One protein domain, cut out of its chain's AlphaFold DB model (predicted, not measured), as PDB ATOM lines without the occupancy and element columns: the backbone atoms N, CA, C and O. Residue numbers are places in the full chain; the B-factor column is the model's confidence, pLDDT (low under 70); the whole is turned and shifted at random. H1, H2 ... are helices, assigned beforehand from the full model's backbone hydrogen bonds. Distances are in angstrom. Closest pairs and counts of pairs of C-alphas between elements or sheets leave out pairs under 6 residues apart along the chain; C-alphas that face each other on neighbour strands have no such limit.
ATOM      1  N   GLU A 107      21.828  10.172  12.296       72.44
ATOM      2  CA  GLU A 107      20.964  10.665  13.382       72.44
ATOM      3  C   GLU A 107      21.473  10.202  14.751       72.44
ATOM      4  O   GLU A 107      21.594  11.010  15.672       72.44
ATOM      5  N   GLU A 108      21.779   8.910  14.890       71.69
ATOM      6  CA  GLU A 108      22.294   8.344  16.144       71.69
ATOM      7  C   GLU A 108      23.656   8.943  16.517       71.69
ATOM      8  O   GLU A 108      23.876   9.307  17.673       71.69
ATOM      9  N   GLU A 109      24.538   9.124  15.530       75.38
ATOM     10  CA  GLU A 109      25.833   9.788  15.720       75.38
ATOM     11  C   GLU A 109      25.675  11.216  16.243       75.38
ATOM     12  O   GLU A 109      26.383  11.636  17.158       75.38
ATOM     13  N   PHE A 110      24.738  11.977  15.671       78.81
ATOM     14  CA  PHE A 110      24.492  13.350  16.095       78.81
ATOM     15  C   PHE A 110      23.981  13.404  17.539       78.81
ATOM     16  O   PHE A 110      24.478  14.205  18.333       78.81
ATOM     17  N   GLU A 111      23.046  12.523  17.911       77.81
ATOM     18  CA  GLU A 111      22.542  12.424  19.285       77.81
ATOM     19  C   GLU A 111      23.653  12.088  20.295       77.81
ATOM     20  O   GLU A 111      23.796  12.775  21.309       77.81
ATOM     21  N   MET A 112      24.451  11.052  20.040       72.62
ATOM     22  CA  MET A 112      25.426  10.585  21.033       72.62
ATOM     23  C   MET A 112      26.686  11.447  21.095       72.62
ATOM     24  O   MET A 112      27.190  11.697  22.185       72.62
ATOM     25  N   HIS A 113      27.175  11.977  19.970       77.88
ATOM     26  CA  HIS A 113      28.433  12.734  19.970       77.88
ATOM     27  C   HIS A 113      28.258  14.240  20.082       77.88
ATOM     28  O   HIS A 113      29.060  14.915  20.737       77.88
ATOM     29  N   HIS A 114      27.242  14.792  19.416       84.50
ATOM     30  CA  HIS A 114      27.020  16.233  19.414       84.50
ATOM     31  C   HIS A 114      26.082  16.646  20.546       84.50
ATOM     32  O   HIS A 114      26.458  17.477  21.377       84.50
ATOM     33  N   VAL A 115      24.891  16.042  20.619       84.25
ATOM     34  CA  VAL A 115      23.872  16.431  21.603       84.25
ATOM     35  C   VAL A 115      24.348  16.172  23.024       84.25
ATOM     36  O   VAL A 115      24.354  17.106  23.819       84.25
ATOM     37  N   GLU A 116      24.848  14.979  23.344       83.38
ATOM     38  CA  GLU A 116      25.335  14.686  24.702       83.38
ATOM     39  C   GLU A 116      26.444  15.646  25.169       83.38
ATOM     40  O   GLU A 116      26.510  16.035  26.339       83.38
ATOM     41  N   LYS A 117      27.308  16.073  24.245       83.75
ATOM     42  CA  LYS A 117      28.457  16.922  24.559       83.75
ATOM     43  C   LYS A 117      28.107  18.403  24.678       83.75
ATOM     44  O   LYS A 117      28.681  19.090  25.529       83.75
ATOM     45  N   TYR A 118      27.243  18.908  23.803       84.69
ATOM     46  CA  TYR A 118      26.996  20.345  23.648       84.69
ATOM     47  C   TYR A 118      25.617  20.795  24.141       84.69
ATOM     48  O   TYR A 118      25.446  21.977  24.436       84.69
ATOM     49  N   HIS A 119      24.683  19.860  24.320       87.38
ATOM     50  CA  HIS A 119      23.310  20.102  24.765       87.38
ATOM     51  C   HIS A 119      23.016  19.238  26.003       87.38
ATOM     52  O   HIS A 119      22.415  18.169  25.900       87.38
ATOM     53  N   PRO A 120      23.454  19.657  27.206       84.19
ATOM     54  CA  PRO A 120      23.367  18.844  28.423       84.19
ATOM     55  C   PRO A 120      21.929  18.590  28.901       84.19
ATOM     56  O   PRO A 120      21.714  17.675  29.697       84.19
ATOM     57  N   ALA A 121      20.946  19.381  28.448       83.94
ATOM     58  CA  ALA A 121      19.527  19.079  28.651       83.94
ATOM     59  C   ALA A 121      18.962  18.114  27.584       83.94
ATOM     60  O   ALA A 121      17.774  17.795  27.605       83.94
ATOM     61  N   GLY A 122      19.795  17.631  26.659       82.44
ATOM     62  CA  GLY A 122      19.402  16.766  25.557       82.44
ATOM     63  C   GLY A 122      18.366  17.436  24.656       82.44
ATOM     64  O   GLY A 122      18.478  18.608  24.310       82.44
ATOM     65  N   LEU A 123      17.313  16.700  24.307       76.62
ATOM     66  CA  LEU A 123      16.216  17.214  23.477       76.62
ATOM     67  C   LEU A 123      15.322  18.248  24.192       76.62
ATOM     68  O   LEU A 123      14.524  18.906  23.528       76.62
ATOM     69  N   ASP A 124      15.452  18.409  25.515       80.94
ATOM     70  CA  ASP A 124      14.742  19.443  26.283       80.94
ATOM     71  C   ASP A 124      15.483  20.799  26.268       80.94
ATOM     72  O   ASP A 124      15.019  21.778  26.863       80.94
ATOM     73  N   GLU A 125      16.640  20.874  25.599       85.38
ATOM     74  CA  GLU A 125      17.421  22.098  25.443       85.38
ATOM     75  C   GLU A 125      16.597  23.176  24.704       85.38
ATOM     76  O   GLU A 125      16.031  22.897  23.639       85.38
ATOM     77  N   PRO A 126      16.519  24.419  25.226       85.12
ATOM     78  CA  PRO A 126      15.774  25.487  24.574       85.12
ATOM     79  C   PRO A 126      16.217  25.693  23.126       85.12
ATOM     80  O   PRO A 126      17.411  25.783  22.845       85.12
ATOM     81  N   ASP A 127      15.252  25.870  22.218       83.75
ATOM     82  CA  ASP A 127      15.484  26.088  20.784       83.75
ATOM     83  C   ASP A 127      16.622  27.088  20.496       83.75
ATOM     84  O   ASP A 127      17.399  26.894  19.569       83.75
ATOM     85  N   GLU A 128      16.760  28.156  21.283       85.19
ATOM     86  CA  GLU A 128      17.776  29.209  21.128       85.19
ATOM     87  C   GLU A 128      19.229  28.698  21.235       85.19
ATOM     88  O   GLU A 128      20.121  29.242  20.572       85.19
ATOM     89  N   ASN A 129      19.457  27.615  21.980       85.44
ATOM     90  CA  ASN A 129      20.784  27.063  22.262       85.44
ATOM     91  C   ASN A 129      21.308  26.131  21.154       85.44
ATOM     92  O   ASN A 129      22.513  25.925  21.059       85.44
ATOM     93  N   TRP A 130      20.441  25.667  20.247       85.69
ATOM     94  CA  TRP A 130      20.806  24.885  19.056       85.69
ATOM     95  C   TRP A 130      21.442  25.759  17.968       85.69
ATOM     96  O   TRP A 130      20.775  26.162  17.007       85.69
ATOM     97  N   ASN A 131      22.684  26.182  18.167       87.44
ATOM     98  CA  ASN A 131      23.355  27.170  17.322       87.44
ATOM     99  C   ASN A 131      24.803  26.814  16.959       87.44
ATOM    100  O   ASN A 131      25.470  27.626  16.307       87.44
ATOM    101  N   HIS A 132      25.275  25.619  17.318       88.00
ATOM    102  CA  HIS A 132      26.568  25.138  16.854       88.00
ATOM    103  C   HIS A 132      26.534  24.956  15.328       88.00
ATOM    104  O   HIS A 132      25.476  24.660  14.762       88.00
ATOM    105  N   PRO A 133      27.663  25.149  14.624       87.56
ATOM    106  CA  PRO A 133      27.730  24.906  13.185       87.56
ATOM    107  C   PRO A 133      27.193  23.525  12.784       87.56
ATOM    108  O   PRO A 133      26.460  23.422  11.803       87.56
ATOM    109  N   GLU A 134      27.492  22.499  13.581       81.94
ATOM    110  CA  GLU A 134      27.036  21.125  13.387       81.94
ATOM    111  C   GLU A 134      25.523  20.971  13.623       81.94
ATOM    112  O   GLU A 134      24.882  20.259  12.854       81.94
ATOM    113  N   ASP A 135      24.928  21.682  14.596       85.56
ATOM    114  CA  ASP A 135      23.463  21.744  14.772       85.56
ATOM    115  C   ASP A 135      22.797  22.239  13.484       85.56
ATOM    116  O   ASP A 135      21.857  21.644  12.955       85.56
ATOM    117  N   ILE A 136      23.304  23.359  12.965       85.25
ATOM    118  CA  ILE A 136      22.743  24.022  11.790       85.25
ATOM    119  C   ILE A 136      22.880  23.120  10.563       85.25
ATOM    120  O   ILE A 136      21.907  22.961   9.826       85.25
ATOM    121  N   GLU A 137      24.055  22.527  10.347       83.06
ATOM    122  CA  GLU A 137      24.304  21.630   9.216       83.06
ATOM    123  C   GLU A 137      23.422  20.375   9.286       83.06
ATOM    124  O   GLU A 137      22.786  20.011   8.292       83.06
ATOM    125  N   HIS A 138      23.331  19.745  10.459       83.44
ATOM    126  CA  HIS A 138      22.514  18.555  10.668       83.44
ATOM    127  C   HIS A 138      21.029  18.843  10.389       83.44
ATOM    128  O   HIS A 138      20.403  18.160   9.572       83.44
ATOM    129  N   PHE A 139      20.459  19.910  10.961       83.81
ATOM    130  CA  PHE A 139      19.046  20.241  10.732       83.81
ATOM    131  C   PHE A 139      18.761  20.769   9.316       83.81
ATOM    132  O   PHE A 139      17.658  20.570   8.802       83.81
ATOM    133  N   GLN A 140      19.735  21.391   8.641       81.94
ATOM    134  CA  GLN A 140      19.619  21.728   7.215       81.94
ATOM    135  C   GLN A 140      19.561  20.474   6.339       81.94
ATOM    136  O   GLN A 140      18.720  20.402   5.442       81.94
ATOM    137  N   LYS A 141      20.388  19.460   6.624       77.12
ATOM    138  CA  LYS A 141      20.326  18.161   5.935       77.12
ATOM    139  C   LYS A 141      18.965  17.487   6.130       77.12
ATOM    140  O   LYS A 141      18.405  16.966   5.165       77.12
ATOM    141  N   HIS A 142      18.387  17.561   7.334       76.38
ATOM    142  CA  HIS A 142      17.001  17.133   7.577       76.38
ATOM    143  C   HIS A 142      16.007  17.887   6.684       76.38
ATOM    144  O   HIS A 142      15.194  17.244   6.025       76.38
ATOM    145  N   ASP A 143      16.080  19.221   6.611       73.12
ATOM    146  CA  ASP A 143      15.194  20.031   5.754       73.12
ATOM    147  C   ASP A 143      15.300  19.621   4.275       73.12
ATOM    148  O   ASP A 143      14.282  19.393   3.619       73.12
ATOM    149  N   GLU A 144      16.515  19.434   3.757       71.06
ATOM    150  CA  GLU A 144      16.740  18.964   2.386       71.06
ATOM    151  C   GLU A 144      16.183  17.558   2.141       71.06
ATOM    152  O   GLU A 144      15.637  17.279   1.070       71.06
ATOM    153  N   LEU A 145      16.305  16.656   3.116       67.56
ATOM    154  CA  LEU A 145      15.766  15.305   3.008       67.56
ATOM    155  C   LEU A 145      14.236  15.299   3.093       67.56
ATOM    156  O   LEU A 145      13.605  14.609   2.297       67.56
ATOM    157  N   PHE A 146      13.623  16.065   3.998       64.31
ATOM    158  CA  PHE A 146      12.165  16.107   4.177       64.31
ATOM    159  C   PHE A 146      11.433  16.896   3.090       64.31
ATOM    160  O   PHE A 146      10.329  16.507   2.696       64.31
ATOM    161  N   HIS A 147      12.025  17.992   2.617       66.88
ATOM    162  CA  HIS A 147      11.364  18.966   1.745       66.88
ATOM    163  C   HIS A 147      12.026  19.129   0.371       66.88
ATOM    164  O   HIS A 147      11.491  19.850  -0.474       66.88
ATOM    165  N   GLY A 148      13.156  18.468   0.119       64.94
ATOM    166  CA  GLY A 148      13.784  18.434  -1.200       64.94
ATOM    167  C   GLY A 148      13.080  17.501  -2.190       64.94
ATOM    168  O   GLY A 148      12.118  16.801  -1.880       64.94
ATOM    169  N   GLU A 149      13.600  17.456  -3.417       61.88
ATOM    170  CA  GLU A 149      13.051  16.642  -4.514       61.88
ATOM    171  C   GLU A 149      13.421  15.145  -4.421       61.88
ATOM    172  O   GLU A 149      13.028  14.348  -5.277       61.88
ATOM    173  N   LYS A 150      14.184  14.747  -3.390       58.19
ATOM    174  CA  LYS A 150      14.665  13.371  -3.205       58.19
ATOM    175  C   LYS A 150      13.499  12.411  -2.977       58.19
ATOM    176  O   LYS A 150      12.566  12.675  -2.205       58.19
ATOM    177  N   ARG A 151      13.547  11.261  -3.651       60.25
ATOM    178  CA  ARG A 151      12.443  10.292  -3.644       60.25
ATOM    179  C   ARG A 151      12.305   9.630  -2.265       60.25
ATOM    180  O   ARG A 151      13.296   9.509  -1.548       60.25
ATOM    181  N   PRO A 152      11.105   9.164  -1.870       55.56
ATOM    182  CA  PRO A 152      10.884   8.531  -0.565       55.56
ATOM    183  C   PRO A 152      11.847   7.386  -0.237       55.56
ATOM    184  O   PRO A 152      12.204   7.204   0.922       55.56
ATOM    185  N   GLU A 153      12.279   6.624  -1.238       57.34
ATOM    186  CA  GLU A 153      13.279   5.563  -1.107       57.34
ATOM    187  C   GLU A 153      14.696   6.068  -0.779       57.34
ATOM    188  O   GLU A 153      15.439   5.367  -0.099       57.34
ATOM    189  N   GLU A 154      15.057   7.280  -1.204       54.09
ATOM    190  CA  GLU A 154      16.344   7.929  -0.905       54.09
ATOM    191  C   GLU A 154      16.328   8.584   0.483       54.09
ATOM    192  O   GLU A 154      17.371   8.693   1.117       54.09
ATOM    193  N   ARG A 155      15.136   8.939   0.991       53.06
ATOM    194  CA  ARG A 155      14.932   9.446   2.359       53.06
ATOM    195  C   ARG A 155      15.046   8.370   3.442       53.06
ATOM    196  O   ARG A 155      15.269   8.704   4.592       53.06
ATOM    197  N   ARG A 156      14.880   7.084   3.098       46.31
ATOM    198  CA  ARG A 156      14.879   5.955   4.055       46.31
ATOM    199  C   ARG A 156      16.260   5.544   4.571       46.31
ATOM    200  O   ARG A 156      16.315   4.682   5.441       46.31
ATOM    201  N   LYS A 157      17.349   6.075   4.006       49.31
ATOM    202  CA  LYS A 157      18.708   5.789   4.494       49.31
ATOM    203  C   LYS A 157      19.029   6.511   5.801       49.31
ATOM    204  O   LYS A 157      19.827   5.998   6.568       49.31
ATOM    205  N   HIS A 158      18.375   7.639   6.044       51.94
ATOM    206  CA  HIS A 158      18.471   8.396   7.281       51.94
ATOM    207  C   HIS A 158      17.236   8.061   8.113       51.94
ATOM    208  O   HIS A 158      16.117   8.374   7.686       51.94
ATOM    209  N   TYR A 159      17.389   7.415   9.273       54.03
ATOM    210  CA  TYR A 159      16.303   7.339  10.250       54.03
ATOM    211  C   TYR A 159      16.137   8.706  10.904       54.03
ATOM    212  O   TYR A 159      16.477   8.931  12.057       54.03
ATOM    213  N   LEU A 160      15.566   9.633  10.143       59.62
ATOM    214  CA  LEU A 160      15.181  10.939  10.640       59.62
ATOM    215  C   LEU A 160      14.169  10.713  11.768       59.62
ATOM    216  O   LEU A 160      13.148  10.047  11.557       59.62
ATOM    217  N   LYS A 161      14.424  11.271  12.950       65.06
ATOM    218  CA  LYS A 161      13.474  11.286  14.063       65.06
ATOM    219  C   LYS A 161      12.867  12.693  14.128       65.06
ATOM    220  O   LYS A 161      13.430  13.574  14.766       65.06
ATOM    221  N   PRO A 162      11.695  12.950  13.507       62.41
ATOM    222  CA  PRO A 162      11.145  14.307  13.405       62.41
ATOM    223  C   PRO A 162      10.942  15.013  14.751       62.41
ATOM    224  O   PRO A 162      10.941  16.241  14.822       62.41
ATOM    225  N   ASN A 163      10.762  14.233  15.820       67.44
ATOM    226  CA  ASN A 163      10.613  14.745  17.177       67.44
ATOM    227  C   ASN A 163      11.889  15.419  17.705       67.44
ATOM    228  O   ASN A 163      11.772  16.279  18.574       67.44
ATOM    229  N   ASN A 164      13.058  15.090  17.154       71.50
ATOM    230  CA  ASN A 164      14.351  15.622  17.578       71.50
ATOM    231  C   ASN A 164      14.705  16.961  16.937       71.50
ATOM    232  O   ASN A 164      15.620  17.633  17.390       71.50
ATOM    233  N   ILE A 165      13.990  17.365  15.885       71.44
ATOM    234  CA  ILE A 165      14.243  18.630  15.193       71.44
ATOM    235  C   ILE A 165      13.672  19.766  16.057       71.44
ATOM    236  O   ILE A 165      12.455  19.759  16.279       71.44
ATOM    237  N   PRO A 166      14.461  20.758  16.519       75.62
ATOM    238  CA  PRO A 166      13.947  21.890  17.289       75.62
ATOM    239  C   PRO A 166      12.903  22.689  16.508       75.62
ATOM    240  O   PRO A 166      12.930  22.751  15.273       75.62
ATOM    241  N   THR A 167      11.969  23.335  17.209       78.69
ATOM    242  CA  THR A 167      10.790  23.948  16.570       78.69
ATOM    243  C   THR A 167      11.183  25.036  15.571       78.69
ATOM    244  O   THR A 167      10.595  25.112  14.491       78.69
ATOM    245  N   LYS A 168      12.224  25.817  15.873       76.62
ATOM    246  CA  LYS A 168      12.775  26.848  14.980       76.62
ATOM    247  C   LYS A 168      13.303  26.315  13.639       76.62
ATOM    248  O   LYS A 168      13.401  27.092  12.691       76.62
ATOM    249  N   PHE A 169      13.623  25.022  13.546       69.69
ATOM    250  CA  PHE A 169      14.071  24.366  12.313       69.69
ATOM    251  C   PHE A 169      12.945  23.614  11.581       69.69
ATOM    252  O   PHE A 169      13.130  23.188  10.445       69.69
ATOM    253  N   ARG A 170      11.747  23.483  12.175       73.38
ATOM    254  CA  ARG A 170      10.603  22.807  11.541       73.38
ATOM    255  C   ARG A 170       9.889  23.738  10.555       73.38
ATOM    256  O   ARG A 170       9.297  24.745  10.949       73.38
TER     257      ARG A 170
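Overview. This is residues 107 to 170 of the 176 residues of the protein "Fungal protein" of Schizosaccharomyces cryophilus (strain OY26 / ATCC MYA-4695 / CBS 11777 / NBRC 106824 / NRRL Y48691) (UniProt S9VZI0). Two helices, H1 and H2, run side by side in opposite ways in a loose pair, joined by a long loop; short H3 sits past the far end of H2, and the last stretch, residues 156 to 170, folds back from there. Residues 147 to 153 stick out. The 64 printed residues, all helix in class though only 31 lie in named elements, H1, H2, H3 in order, are compact, with a radius of gyration of 11.9 A and spans of 35 by 21 by 19 A.

Along the chain. H1, residues 107 to 118, begins at C-alpha 107 (20.964, 10.665, 13.382) and is 15.3 A long. H2, residues 133 to 147, is 20.8 A long. H3, residues 152 to 155, ends at C-alpha 155 (14.932, 9.446, 2.359).

Arrangement. H1 and H2 are close but not clearly touching, C-alphas 114 and 134 closest at 7.8 A, at a shallow tilt of 29 degrees, opposite ways. H2 and H3 are likewise close but not clearly touching, C-alphas 145 and 155 closest at 6.0 A. H1 and H3 are apart. Every O i to N i+4 pair is within hydrogen-bond range in H2, and 5 of 8 in H1; H3 is too short for one.

Size, cuts and confidence. The C-alphas of Pro 120 and Arg 151 are farthest apart, 34.9 A. The printed part has no cut. The link from H1 to H2 is long, 14 residues. Confidence is under 70 at residues 145 to 163 and 169.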